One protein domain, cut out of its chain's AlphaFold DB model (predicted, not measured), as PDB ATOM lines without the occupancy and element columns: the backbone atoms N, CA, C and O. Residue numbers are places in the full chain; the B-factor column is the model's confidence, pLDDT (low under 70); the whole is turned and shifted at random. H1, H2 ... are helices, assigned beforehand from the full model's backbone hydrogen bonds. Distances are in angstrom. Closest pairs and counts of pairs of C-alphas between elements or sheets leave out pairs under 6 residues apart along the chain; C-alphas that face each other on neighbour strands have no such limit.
ATOM      1  N   SER A 395     241.331 161.912 163.489       77.31
ATOM      2  CA  SER A 395     241.017 163.262 163.032       77.31
ATOM      3  C   SER A 395     240.442 163.208 161.615       77.31
ATOM      4  O   SER A 395     240.788 162.329 160.821       77.31
ATOM      5  N   ILE A 396     239.586 164.168 161.263       79.81
ATOM      6  CA  ILE A 396     239.034 164.248 159.902       79.81
ATOM      7  C   ILE A 396     240.163 164.352 158.853       79.81
ATOM      8  O   ILE A 396     239.996 163.889 157.730       79.81
ATOM      9  N   GLN A 397     241.344 164.862 159.231       77.38
ATOM     10  CA  GLN A 397     242.529 164.853 158.371       77.38
ATOM     11  C   GLN A 397     243.143 163.453 158.207       77.38
ATOM     12  O   GLN A 397     243.573 163.118 157.111       77.38
ATOM     13  N   ASP A 398     243.166 162.616 159.247       79.19
ATOM     14  CA  ASP A 398     243.631 161.224 159.138       79.19
ATOM     15  C   ASP A 398     242.666 160.383 158.289       79.19
ATOM     16  O   ASP A 398     243.098 159.564 157.475       79.19
ATOM     17  N   LEU A 399     241.358 160.634 158.426       83.88
ATOM     18  CA  LEU A 399     240.330 160.043 157.568       83.88
ATOM     19  C   LEU A 399     240.457 160.521 156.114       83.88
ATOM     20  O   LEU A 399     240.402 159.682 155.220       83.88
ATOM     21  N   HIS A 400     240.697 161.816 155.867       85.56
ATOM     22  CA  HIS A 400     240.963 162.368 154.527       85.56
ATOM     23  C   HIS A 400     242.207 161.735 153.899       85.56
ATOM     24  O   HIS A 400     242.130 161.194 152.798       85.56
ATOM     25  N   ASN A 401     243.317 161.685 154.641       84.75
ATOM     26  CA  ASN A 401     244.559 161.052 154.198       84.75
ATOM     27  C   ASN A 401     244.341 159.573 153.821       84.75
ATOM     28  O   ASN A 401     244.839 159.129 152.790       84.75
ATOM     29  N   ARG A 402     243.583 158.809 154.627       85.38
ATOM     30  CA  ARG A 402     243.248 157.402 154.340       85.38
ATOM     31  C   ARG A 402     242.329 157.266 153.124       85.38
ATOM     32  O   ARG A 402     242.598 156.452 152.249       85.38
ATOM     33  N   PHE A 403     241.270 158.067 153.059       88.69
ATOM     34  CA  PHE A 403     240.282 158.060 151.980       88.69
ATOM     35  C   PHE A 403     240.901 158.426 150.620       88.69
ATOM     36  O   PHE A 403     240.551 157.842 149.597       88.69
ATOM     37  N   MET A 404     241.877 159.337 150.610       88.75
ATOM     38  CA  MET A 404     242.623 159.702 149.404       88.75
ATOM     39  C   MET A 404     243.767 158.741 149.059       88.75
ATOM     40  O   MET A 404     244.170 158.705 147.900       88.75
ATOM     41  N   ALA A 405     244.256 157.935 150.008       85.56
ATOM     42  CA  ALA A 405     245.294 156.931 149.761       85.56
ATOM     43  C   ALA A 405     244.792 155.664 149.040       85.56
ATOM     44  O   ALA A 405     245.605 154.925 148.484       85.56
ATOM     45  N   PHE A 406     243.480 155.400 149.034       83.12
ATOM     46  CA  PHE A 406     242.907 154.298 148.259       83.12
ATOM     47  C   PHE A 406     243.082 154.508 146.751       83.12
ATOM     48  O   PHE A 406     243.014 155.633 146.254       83.12
ATOM     49  N   HIS A 407     243.239 153.421 145.994       79.75
ATOM     50  CA  HIS A 407     243.206 153.508 144.533       79.75
ATOM     51  C   HIS A 407     241.780 153.365 143.989       79.75
ATOM     52  O   HIS A 407     241.409 154.106 143.079       79.75
ATOM     53  N   TRP A 408     240.958 152.482 144.565       80.38
ATOM     54  CA  TRP A 408     239.635 152.187 144.019       80.38
ATOM     55  C   TRP A 408     238.523 153.068 144.606       80.38
ATOM     56  O   TRP A 408     238.610 153.577 145.727       80.38
ATOM     57  N   ALA A 409     237.451 153.256 143.838       82.25
ATOM     58  CA  ALA A 409     236.216 153.879 144.312       82.25
ATOM     59  C   ALA A 409     235.429 152.966 145.277       82.25
ATOM     60  O   ALA A 409     234.783 153.471 146.194       82.25
ATOM     61  N   SER A 410     235.557 151.638 145.144       80.50
ATOM     62  CA  SER A 410     234.998 150.643 146.077       80.50
ATOM     63  C   SER A 410     235.477 150.858 147.511       80.50
ATOM     64  O   SER A 410     234.684 150.883 148.445       80.50
ATOM     65  N   ASP A 411     236.777 151.077 147.690       84.56
ATOM     66  CA  ASP A 411     237.407 151.149 149.011       84.56
ATOM     67  C   ASP A 411     236.994 152.449 149.730       84.56
ATOM     68  O   ASP A 411     236.783 152.485 150.943       84.56
ATOM     69  N   ARG A 412     236.792 153.517 148.943       85.31
ATOM     70  CA  ARG A 412     236.218 154.798 149.379       85.31
ATOM     71  C   ARG A 412     234.745 154.672 149.757       85.31
ATOM     72  O   ARG A 412     234.348 155.199 150.793       85.31
ATOM     73  N   HIS A 413     233.956 153.968 148.947       85.88
ATOM     74  CA  HIS A 413     232.552 153.667 149.221       85.88
ATOM     75  C   HIS A 413     232.415 152.873 150.531       85.88
ATOM     76  O   HIS A 413     231.746 153.344 151.449       85.88
ATOM     77  N   HIS A 414     233.139 151.764 150.691       83.06
ATOM     78  CA  HIS A 414     233.113 150.961 151.916       83.06
ATOM     79  C   HIS A 414     233.651 151.713 153.148       83.06
ATOM     80  O   HIS A 414     233.155 151.510 154.259       83.06
ATOM     81  N   LEU A 415     234.617 152.631 152.988       84.19
ATOM     82  CA  LEU A 415     235.007 153.516 154.090       84.19
ATOM     83  C   LEU A 415     233.848 154.441 154.499       84.19
ATOM     84  O   LEU A 415     233.605 154.568 155.697       84.19
ATOM     85  N   LEU A 416     233.103 155.034 153.558       81.88
ATOM     86  CA  LEU A 416     231.923 155.852 153.883       81.88
ATOM     87  C   LEU A 416     230.799 155.026 154.521       81.88
ATOM     88  O   LEU A 416     230.233 155.478 155.512       81.88
ATOM     89  N   GLU A 417     230.546 153.802 154.045       84.69
ATOM     90  CA  GLU A 417     229.594 152.866 154.669       84.69
ATOM     91  C   GLU A 417     229.958 152.535 156.125       84.69
ATOM     92  O   GLU A 417     229.073 152.426 156.973       84.69
ATOM     93  N   SER A 418     231.253 152.420 156.445       81.31
ATOM     94  CA  SER A 418     231.716 152.159 157.818       81.31
ATOM     95  C   SER A 418     231.624 153.370 158.764       81.31
ATOM     96  O   SER A 418     231.792 153.227 159.980       81.31
ATOM     97  N   LEU A 419     231.381 154.575 158.235       81.25
ATOM     98  CA  LEU A 419     231.337 155.821 158.999       81.25
ATOM     99  C   LEU A 419     229.896 156.223 159.336       81.25
ATOM    100  O   LEU A 419     228.981 156.165 158.522       81.25
ATOM    101  N   SER A 420     229.692 156.744 160.548       84.25
ATOM    102  CA  SER A 420     228.427 157.401 160.894       84.25
ATOM    103  C   SER A 420     228.194 158.622 159.985       84.25
ATOM    104  O   SER A 420     229.154 159.374 159.787       84.25
ATOM    105  N   PRO A 421     226.958 158.905 159.520       81.38
ATOM    106  CA  PRO A 421     226.680 159.948 158.521       81.38
ATOM    107  C   PRO A 421     227.231 161.345 158.844       81.38
ATOM    108  O   PRO A 421     227.570 162.104 157.943       81.38
ATOM    109  N   GLU A 422     227.352 161.693 160.125       83.06
ATOM    110  CA  GLU A 422     227.942 162.954 160.593       83.06
ATOM    111  C   GLU A 422     229.451 163.037 160.298       83.06
ATOM    112  O   GLU A 422     229.934 164.059 159.811       83.06
ATOM    113  N   VAL A 423     230.185 161.941 160.515       81.06
ATOM    114  CA  VAL A 423     231.626 161.829 160.223       81.06
ATOM    115  C   VAL A 423     231.864 161.652 158.724       81.06
ATOM    116  O   VAL A 423     232.795 162.248 158.190       81.06
ATOM    117  N   ALA A 424     230.997 160.910 158.027       84.38
ATOM    118  CA  ALA A 424     231.031 160.807 156.569       84.38
ATOM    119  C   ALA A 424     230.869 162.189 155.908       84.38
ATOM    120  O   ALA A 424     231.687 162.566 155.075       84.38
ATOM    121  N   ARG A 425     229.901 163.010 156.348       85.69
ATOM    122  CA  ARG A 425     229.763 164.411 155.899       85.69
ATOM    123  C   ARG A 425     230.964 165.278 156.258       85.69
ATOM    124  O   ARG A 425     231.406 166.062 155.425       85.69
ATOM    125  N   ALA A 426     231.508 165.142 157.468       82.38
ATOM    126  CA  ALA A 426     232.694 165.895 157.876       82.38
ATOM    127  C   ALA A 426     233.926 165.562 157.011       82.38
ATOM    128  O   ALA A 426     234.696 166.464 156.696       82.38
ATOM    129  N   LEU A 427     234.079 164.300 156.595       89.06
ATOM    130  CA  LEU A 427     235.098 163.839 155.648       89.06
ATOM    131  C   LEU A 427     234.843 164.354 154.222       89.06
ATOM    132  O   LEU A 427     235.751 164.893 153.600       89.06
ATOM    133  N   LEU A 428     233.617 164.242 153.706       90.81
ATOM    134  CA  LEU A 428     233.274 164.746 152.369       90.81
ATOM    135  C   LEU A 428     233.513 166.262 152.260       90.81
ATOM    136  O   LEU A 428     234.031 166.737 151.252       90.81
ATOM    137  N   ALA A 429     233.242 167.010 153.333       88.75
ATOM    138  CA  ALA A 429     233.473 168.451 153.422       88.75
ATOM    139  C   ALA A 429     234.958 168.883 153.471       88.75
ATOM    140  O   ALA A 429     235.222 170.088 153.458       88.75
ATOM    141  N   THR A 430     235.931 167.960 153.527       88.88
ATOM    142  CA  THR A 430     237.365 168.289 153.368       88.88
ATOM    143  C   THR A 430     237.922 167.993 151.976       88.88
ATOM    144  O   THR A 430     239.057 168.383 151.700       88.88
ATOM    145  N   LEU A 431     237.147 167.369 151.080       90.62
ATOM    146  CA  LEU A 431     237.594 167.037 149.726       90.62
ATOM    147  C   LEU A 431     237.739 168.298 148.861       90.62
ATOM    148  O   LEU A 431     236.778 169.019 148.594       90.62
ATOM    149  N   GLY A 432     238.959 168.562 148.393       88.00
ATOM    150  CA  GLY A 432     239.239 169.654 147.466       88.00
ATOM    151  C   GLY A 432     238.852 169.314 146.016       88.00
ATOM    152  O   GLY A 432     238.744 168.142 145.663       88.00
ATOM    153  N   PRO A 433     238.735 170.303 145.107       85.56
ATOM    154  CA  PRO A 433     238.389 170.054 143.700       85.56
ATOM    155  C   PRO A 433     239.311 169.078 142.951       85.56
ATOM    156  O   PRO A 433     238.875 168.474 141.973       85.56
ATOM    157  N   ASN A 434     240.563 168.923 143.396       89.00
ATOM    158  CA  ASN A 434     241.496 167.923 142.867       89.00
ATOM    159  C   ASN A 434     241.168 166.517 143.387       89.00
ATOM    160  O   ASN A 434     241.166 165.573 142.605       89.00
ATOM    161  N   ASP A 435     240.844 166.397 144.678       90.38
ATOM    162  CA  ASP A 435     240.456 165.139 145.319       90.38
ATOM    163  C   ASP A 435     239.219 164.565 144.623       90.38
ATOM    164  O   ASP A 435     239.234 163.430 144.154       90.38
ATOM    165  N   LEU A 436     238.192 165.410 144.452       90.88
ATOM    166  CA  LEU A 436     236.978 165.089 143.703       90.88
ATOM    167  C   LEU A 436     237.300 164.577 142.292       90.88
ATOM    168  O   LEU A 436     236.729 163.579 141.865       90.88
ATOM    169  N   TRP A 437     238.216 165.241 141.573       89.62
ATOM    170  CA  TRP A 437     238.594 164.850 140.212       89.62
ATOM    171  C   TRP A 437     239.239 163.459 140.186       89.62
ATOM    172  O   TRP A 437     238.812 162.620 139.397       89.62
ATOM    173  N   THR A 438     240.195 163.186 141.079       87.19
ATOM    174  CA  THR A 438     240.825 161.860 141.207       87.19
ATOM    175  C   THR A 438     239.789 160.771 141.506       87.19
ATOM    176  O   THR A 438     239.841 159.705 140.903       87.19
ATOM    177  N   ILE A 439     238.800 161.043 142.364       89.50
ATOM    178  CA  ILE A 439     237.779 160.054 142.749       89.50
ATOM    179  C   ILE A 439     236.871 159.651 141.573       89.50
ATOM    180  O   ILE A 439     236.554 158.471 141.446       89.50
ATOM    181  N   VAL A 440     236.430 160.597 140.729       89.12
ATOM    182  CA  VAL A 440     235.388 160.326 139.706       89.12
ATOM    183  C   VAL A 440     235.878 160.294 138.252       89.12
ATOM    184  O   VAL A 440     235.124 159.878 137.366       89.12
ATOM    185  N   ASN A 441     237.121 160.717 137.987       86.75
ATOM    186  CA  ASN A 441     237.690 160.779 136.633       86.75
ATOM    187  C   ASN A 441     238.894 159.846 136.406       86.75
ATOM    188  O   ASN A 441     239.269 159.631 135.255       86.75
ATOM    189  N   GLU A 442     239.444 159.179 137.430       82.88
ATOM    190  CA  GLU A 442     240.412 158.077 137.245       82.88
ATOM    191  C   GLU A 442     239.706 156.754 136.868       82.88
ATOM    192  O   GLU A 442     239.940 155.692 137.438       82.88
ATOM    193  N   ARG A 443     238.826 156.820 135.859       74.50
ATOM    194  CA  ARG A 443     237.773 155.832 135.549       74.50
ATOM    195  C   ARG A 443     238.223 154.423 135.162       74.50
ATOM    196  O   ARG A 443     237.365 153.562 135.056       74.50
ATOM    197  N   HIS A 444     239.515 154.173 134.954       66.75
ATOM    198  CA  HIS A 444     240.075 152.971 134.319       66.75
ATOM    199  C   HIS A 444     239.535 151.636 134.889       66.75
ATOM    200  O   HIS A 444     240.133 151.069 135.804       66.75
ATOM    201  N   ARG A 445     238.462 151.084 134.295       70.75
ATOM    202  CA  ARG A 445     237.754 149.873 134.777       70.75
ATOM    203  C   ARG A 445     237.132 150.028 136.175       70.75
ATOM    204  O   ARG A 445     237.012 149.052 136.917       70.75
ATOM    205  N   GLN A 446     236.782 151.256 136.542       81.38
ATOM    206  CA  GLN A 446     236.158 151.635 137.809       81.38
ATOM    207  C   GLN A 446     234.775 152.273 137.623       81.38
ATOM    208  O   GLN A 446     234.165 152.695 138.599       81.38
ATOM    209  N   GLU A 447     234.268 152.351 136.394       81.81
ATOM    210  CA  GLU A 447     233.079 153.118 136.014       81.81
ATOM    211  C   GLU A 447     231.847 152.724 136.848       81.81
ATOM    212  O   GLU A 447     231.127 153.594 137.334       81.81
ATOM    213  N   ALA A 448     231.670 151.420 137.096       79.75
ATOM    214  CA  ALA A 448     230.619 150.891 137.966       79.75
ATOM    215  C   ALA A 448     230.832 151.226 139.454       79.75
ATOM    216  O   ALA A 448     229.892 151.644 140.117       79.75
ATOM    217  N   TYR A 449     232.061 151.124 139.975       83.19
ATOM    218  CA  TYR A 449     232.357 151.400 141.389       83.19
ATOM    219  C   TYR A 449     232.289 152.895 141.736       83.19
ATOM    220  O   TYR A 449     231.868 153.256 142.832       83.19
ATOM    221  N   ILE A 450     232.677 153.774 140.804       86.12
ATOM    222  CA  ILE A 450     232.442 155.228 140.897       86.12
ATOM    223  C   ILE A 450     230.930 155.499 140.881       86.12
ATOM    224  O   ILE A 450     230.441 156.385 141.580       86.12
ATOM    225  N   GLY A 451     230.189 154.696 140.121       83.19
ATOM    226  CA  GLY A 451     228.738 154.636 140.126       83.19
ATOM    227  C   GLY A 451     228.120 154.313 141.486       83.19
ATOM    228  O   GLY A 451     227.400 155.144 142.038       83.19
ATOM    229  N   ASP A 452     228.457 153.152 142.052       82.75
ATOM    230  CA  ASP A 452     228.011 152.712 143.382       82.75
ATOM    231  C   ASP A 452     228.359 153.753 144.458       82.75
ATOM    232  O   ASP A 452     227.527 154.109 145.292       82.75
ATOM    233  N   TYR A 453     229.571 154.316 144.385       88.19
ATOM    234  CA  TYR A 453     230.028 155.414 145.234       88.19
ATOM    235  C   TYR A 453     229.119 156.654 145.131       88.19
ATOM    236  O   TYR A 453     228.668 157.169 146.154       88.19
ATOM    237  N   LEU A 454     228.786 157.123 143.921       88.56
ATOM    238  CA  LEU A 454     227.854 158.243 143.720       88.56
ATOM    239  C   LEU A 454     226.443 157.910 144.238       88.56
ATOM    240  O   LEU A 454     225.812 158.740 144.898       88.56
ATOM    241  N   ALA A 455     225.956 156.695 143.988       84.88
ATOM    242  CA  ALA A 455     224.661 156.224 144.471       84.88
ATOM    243  C   ALA A 455     224.605 156.096 146.008       84.88
ATOM    244  O   ALA A 455     223.535 156.243 146.606       84.88
ATOM    245  N   HIS A 456     225.747 155.872 146.663       86.69
ATOM    246  CA  HIS A 456     225.899 155.952 148.113       86.69
ATOM    247  C   HIS A 456     225.941 157.403 148.613       86.69
ATOM    248  O   HIS A 456     225.243 157.730 149.574       86.69
ATOM    249  N   LEU A 457     226.682 158.304 147.948       88.75
ATOM    250  CA  LEU A 457     226.723 159.725 148.326       88.75
ATOM    251  C   LEU A 457     225.323 160.339 148.397       88.75
ATOM    252  O   LEU A 457     225.031 161.046 149.355       88.75
ATOM    253  N   TRP A 458     224.436 160.011 147.453       88.75
ATOM    254  CA  TRP A 458     223.036 160.462 147.459       88.75
ATOM    255  C   TRP A 458     222.292 160.140 148.768       88.75
ATOM    256  O   TRP A 458     221.472 160.927 149.237       88.75
ATOM    257  N   LYS A 459     222.608 158.999 149.391       86.06
ATOM    258  CA  LYS A 459     221.984 158.507 150.632       86.06
ATOM    259  C   LYS A 459     222.611 159.125 151.894       86.06
ATOM    260  O   LYS A 459     221.979 159.121 152.950       86.06
ATOM    261  N   VAL A 460     223.826 159.675 151.795       84.88
ATOM    262  CA  VAL A 460     224.565 160.308 152.905       84.88
ATOM    263  C   VAL A 460     224.424 161.829 152.893       84.88
ATOM    264  O   VAL A 460     224.103 162.426 153.926       84.88
ATOM    265  N   ASP A 461     224.682 162.458 151.748       87.44
ATOM    266  CA  ASP A 461     224.701 163.905 151.555       87.44
ATOM    267  C   ASP A 461     224.480 164.287 150.081       87.44
ATOM    268  O   ASP A 461     225.381 164.213 149.240       87.44
ATOM    269  N   GLU A 462     223.266 164.749 149.781       89.06
ATOM    270  CA  GLU A 462     222.853 165.196 148.446       89.06
ATOM    271  C   GLU A 462     223.784 166.278 147.859       89.06
ATOM    272  O   GLU A 462     224.101 166.246 146.669       89.06
ATOM    273  N   ALA A 463     224.259 167.223 148.679       87.56
ATOM    274  CA  ALA A 463     225.131 168.300 148.213       87.56
ATOM    275  C   ALA A 463     226.485 167.762 147.717       87.56
ATOM    276  O   ALA A 463     226.932 168.119 146.624       87.56
ATOM    277  N   SER A 464     227.093 166.849 148.479       90.12
ATOM    278  CA  SER A 464     228.326 166.152 148.103       90.12
ATOM    279  C   SER A 464     228.140 165.302 146.846       90.12
ATOM    280  O   SER A 464     229.011 165.326 145.975       90.12
ATOM    281  N   TYR A 465     227.014 164.588 146.706       92.19
ATOM    282  CA  TYR A 465     226.679 163.851 145.479       92.19
ATOM    283  C   TYR A 465     226.649 164.770 144.254       92.19
ATOM    284  O   TYR A 465     227.327 164.491 143.263       92.19
ATOM    285  N   TRP A 466     225.916 165.886 144.326       91.38
ATOM    286  CA  TRP A 466     225.799 166.818 143.208       91.38
ATOM    287  C   TRP A 466     227.154 167.425 142.813       91.38
ATOM    288  O   TRP A 466     227.433 167.567 141.621       91.38
ATOM    289  N   GLU A 467     228.025 167.736 143.776       91.31
ATOM    290  CA  GLU A 467     229.362 168.263 143.482       91.31
ATOM    291  C   GLU A 467     230.301 167.210 142.857       91.31
ATOM    292  O   GLU A 467     230.986 167.520 141.878       91.31
ATOM    293  N   HIS A 468     230.275 165.955 143.321       91.94
ATOM    294  CA  HIS A 468     231.020 164.857 142.685       91.94
ATOM    295  C   HIS A 468     230.502 164.546 141.272       91.94
ATOM    296  O   HIS A 468     231.296 164.379 140.345       91.94
ATOM    297  N   LEU A 469     229.180 164.519 141.072       90.31
ATOM    298  CA  LEU A 469     228.573 164.310 139.756       90.31
ATOM    299  C   LEU A 469     228.966 165.430 138.781       90.31
ATOM    300  O   LEU A 469     229.396 165.148 137.663       90.31
ATOM    301  N   GLY A 470     228.891 166.693 139.215       89.38
ATOM    302  CA  GLY A 470     229.363 167.840 138.435       89.38
ATOM    303  C   GLY A 470     230.845 167.732 138.069       89.38
ATOM    304  O   GLY A 470     231.218 168.016 136.934       89.38
ATOM    305  N   LYS A 471     231.686 167.234 138.988       91.38
ATOM    306  CA  LYS A 471     233.107 166.968 138.723       91.38
ATOM    307  C   LYS A 471     233.331 165.830 137.719       91.38
ATOM    308  O   LYS A 471     234.294 165.884 136.954       91.38
ATOM    309  N   SER A 472     232.439 164.837 137.672       88.38
ATOM    310  CA  SER A 472     232.509 163.741 136.691       88.38
ATOM    311  C   SER A 472     232.308 164.229 135.254       88.38
ATOM    312  O   SER A 472     232.965 163.746 134.337       88.38
ATOM    313  N   CYS A 473     231.487 165.262 135.060       86.88
ATOM    314  CA  CYS A 473     231.224 165.854 133.746       86.88
ATOM    315  C   CYS A 473     232.458 166.534 133.115       86.88
ATOM    316  O   CYS A 473     232.437 166.835 131.921       86.88
ATOM    317  N   GLU A 474     233.529 166.754 133.891       86.19
ATOM    318  CA  GLU A 474     234.828 167.267 133.428       86.19
ATOM    319  C   GLU A 474     235.769 166.177 132.864       86.19
ATOM    320  O   GLU A 474     236.892 166.499 132.466       86.19
ATOM    321  N   SER A 475     235.368 164.896 132.832       84.12
ATOM    322  CA  SER A 475     236.160 163.858 132.151       84.12
ATOM    323  C   SER A 475     236.196 164.090 130.632       84.12
ATOM    324  O   SER A 475     235.162 164.448 130.058       84.12
ATOM    325  N   PRO A 476     237.314 163.804 129.929       79.38
ATOM    326  CA  PRO A 476     237.294 163.651 128.471       79.38
ATOM    327  C   PRO A 476     236.309 162.572 127.988       79.38
ATOM    328  O   PRO A 476     235.827 162.674 126.864       79.38
ATOM    329  N   ASP A 477     235.969 161.588 128.828       76.69
ATOM    330  CA  ASP A 477     234.969 160.550 128.521       76.69
ATOM    331  C   ASP A 477     233.515 161.025 128.746       76.69
ATOM    332  O   ASP A 477     232.582 160.231 128.657       76.69
ATOM    333  N   GLY A 478     233.310 162.298 129.102       77.38
ATOM    334  CA  GLY A 478     231.990 162.895 129.300       77.38
ATOM    335  C   GLY A 478     231.233 162.378 130.528       77.38
ATOM    336  O   GLY A 478     231.827 162.037 131.560       77.38
ATOM    337  N   LEU A 479     229.902 162.335 130.435       79.12
ATOM    338  CA  LEU A 479     229.020 161.889 131.519       79.12
ATOM    339  C   LEU A 479     229.305 160.424 131.900       79.12
ATOM    340  O   LEU A 479     229.406 159.556 131.037       79.12
ATOM    341  N   LEU A 480     229.406 160.129 133.199       79.19
ATOM    342  CA  LEU A 480     229.563 158.753 133.674       79.19
ATOM    343  C   LEU A 480     228.282 157.940 133.406       79.19
ATOM    344  O   LEU A 480     227.211 158.290 133.909       79.19
ATOM    345  N   ALA A 481     228.404 156.828 132.676       66.31
ATOM    346  CA  ALA A 481     227.319 155.885 132.407       66.31
ATOM    347  C   ALA A 481     227.817 154.432 132.515       66.31
ATOM    348  O   ALA A 481     228.905 154.109 132.042       66.31
ATOM    349  N   TYR A 482     227.027 153.571 133.161       68.56
ATOM    350  CA  TYR A 482     227.339 152.167 133.461       68.56
ATOM    351  C   TYR A 482     226.033 151.381 133.713       68.56
ATOM    352  O   TYR A 482     224.940 151.946 133.645       68.56
ATOM    353  N   ASP A 483     226.137 150.077 133.984       54.56
ATOM    354  CA  ASP A 483     225.009 149.127 133.971       54.56
ATOM    355  C   ASP A 483     223.983 149.263 135.126       54.56
ATOM    356  O   ASP A 483     223.000 148.519 135.141       54.56
ATOM    357  N   LEU A 484     224.156 150.189 136.080       57.16
ATOM    358  CA  LEU A 484     223.153 150.484 137.119       57.16
ATOM    359  C   LEU A 484     222.640 151.921 136.955       57.16
ATOM    360  O   LEU A 484     223.415 152.870 136.866       57.16
ATOM    361  N   GLU A 485     221.316 152.086 136.924       66.69
ATOM    362  CA  GLU A 485     220.681 153.372 136.598       66.69
ATOM    363  C   GLU A 485     220.559 154.341 137.791       66.69
ATOM    364  O   GLU A 485     220.146 155.471 137.570       66.69
ATOM    365  N   GLU A 486     220.923 153.981 139.031       74.75
ATOM    366  CA  GLU A 486     220.497 154.732 140.235       74.75
ATOM    367  C   GLU A 486     220.891 156.231 140.224       74.75
ATOM    368  O   GLU A 486     220.079 157.084 140.586       74.75
ATOM    369  N   HIS A 487     222.082 156.604 139.728       74.44
ATOM    370  CA  HIS A 487     222.451 158.027 139.597       74.44
ATOM    371  C   HIS A 487     221.793 158.719 138.388       74.44
ATOM    372  O   HIS A 487     221.504 159.912 138.461       74.44
ATOM    373  N   VAL A 488     221.525 157.989 137.301       79.44
ATOM    374  CA  VAL A 488     220.766 158.472 136.131       79.44
ATOM    375  C   VAL A 488     219.294 158.683 136.500       79.44
ATOM    376  O   VAL A 488     218.690 159.668 136.078       79.44
ATOM    377  N   ASP A 489     218.728 157.822 137.343       83.31
ATOM    378  CA  ASP A 489     217.368 157.931 137.864       83.31
ATOM    379  C   ASP A 489     217.207 159.121 138.805       83.31
ATOM    380  O   ASP A 489     216.220 159.850 138.684       83.31
ATOM    381  N   ASN A 490     218.199 159.423 139.648       84.44
ATOM    382  CA  ASN A 490     218.235 160.687 140.392       84.44
ATOM    383  C   ASN A 490     218.203 161.895 139.431       84.44
ATOM    384  O   ASN A 490     217.388 162.801 139.598       84.44
ATOM    385  N   MET A 491     218.996 161.881 138.351       85.69
ATOM    386  CA  MET A 491     218.975 162.934 137.315       85.69
ATOM    387  C   MET A 491     217.663 162.986 136.491       85.69
ATOM    388  O   MET A 491     217.346 164.032 135.916       85.69
ATOM    389  N   ARG A 492     216.887 161.890 136.437       87.56
ATOM    390  CA  ARG A 492     215.568 161.763 135.768       87.56
ATOM    391  C   ARG A 492     214.368 161.965 136.709       87.56
ATOM    392  O   ARG A 492     213.228 161.887 136.244       87.56
ATOM    393  N   SER A 493     214.586 162.196 138.007       85.75
ATOM    394  CA  SER A 493     213.515 162.310 139.013       85.75
ATOM    395  C   SER A 493     213.661 163.478 139.996       85.75
ATOM    396  O   SER A 493     212.651 163.904 140.561       85.75
ATOM    397  N   CYS A 494     214.860 164.045 140.150       89.69
ATOM    398  CA  CYS A 494     215.155 165.178 141.028       89.69
ATOM    399  C   CYS A 494     215.717 166.382 140.250       89.69
ATOM    400  O   CYS A 494     216.315 166.247 139.181       89.69
ATOM    401  N   THR A 495     215.516 167.587 140.783       90.88
ATOM    402  CA  THR A 495     215.987 168.845 140.184       90.88
ATOM    403  C   THR A 495     217.504 168.989 140.368       90.88
ATOM    404  O   THR A 495     217.974 169.207 141.482       90.88
TER     405      THR A 495
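What this domain is: This is residues 395 to 495 of the 582 residues of an uncharacterized protein of Acidovorax sp. CF316 (UniProt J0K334). A compact cluster of short helices is built on the longest one, H5, which lies in the middle with H2 and H6 roughly side by side with it. H4 crosses H6, the pair H3 and H1 lies toward one end of the long axis, and H7 lies at the other end, reached by a long stretch with no named element. The printed part has 101 residues with seven named helices, H1 to H7 in order along the chain, and no named strand; the class is all helix. The whole is compact, with a radius of gyration of the C-alphas of 12.6 A, and spans 36 by 27 by 21 A.

Where its parts are: H5, the longest helix, covers residues 447 to 460 and is 20.2 A long, from C-alpha 447 at (233.079, 153.118, 136.014) to C-alpha 460 at (224.565, 160.308, 152.905). H6, residues 462 to 472, measures 15.3 A, and H2, residues 409 to 417, 12.3 A. H4, residues 433 to 441, measures 11.7 A, and H3, residues 421 to 428, 10.2 A. H1, residues 396 to 405, begins with C-alpha 396 at (239.034, 164.248, 159.902) and measures 14.0 A. H7, residues 486 to 493, measures 10.4 A and ends with C-alpha 493 at (213.515, 162.310, 139.013).

How they stand to each other: H5 is the hub, touching H2, H3, H6 and H7. H2 touches it at a shallow tilt of 19 degrees, the same way, with the C-alphas of His 413 and Tyr 453 closest at 5.0 A. H5 and H6 form a helical hairpin at 23 degrees; with residues 454 to 458 alone H5 touches H6, and the C-alphas of Leu 457 and Tyr 465 are closest at 5.0 A. H4 touches H6 at 72 degrees, only just about perpendicular, with the C-alphas of Val 440 and Ser 472 closest at 5.4 A. H7 touches H5, at its residues 451 to 455 alone, at a steep tilt of 59 degrees; the closest C-alphas, of Ala 455 and His 487, are 5.6 A apart. H3 only just touches H5, at residue 460 alone, with 3 pairs of C-alphas within 8 A; the closest are those of Pro 421 and Val 460, 6.0 A apart. H1 touches H3 at a steep tilt of 63 degrees, with the C-alphas of Ile 396 and Leu 427 closest at 5.8 A. H2 and H6 are apart. Every O i to N i+4 pair is within hydrogen-bond range in H1, H2, H3, H4, H6 and H7, and 9 of 10 are in H5.

The domain as a whole: The C-alphas farthest apart, of Ser 395 and Arg 492, are 37.3 A apart. The printed part has no cut. The link from H6 to H7, residues 473 to 485, is long; the other links are tight. The mean pLDDT of the printed part is 83.6, with residues 444 and 481 to 485 under 70.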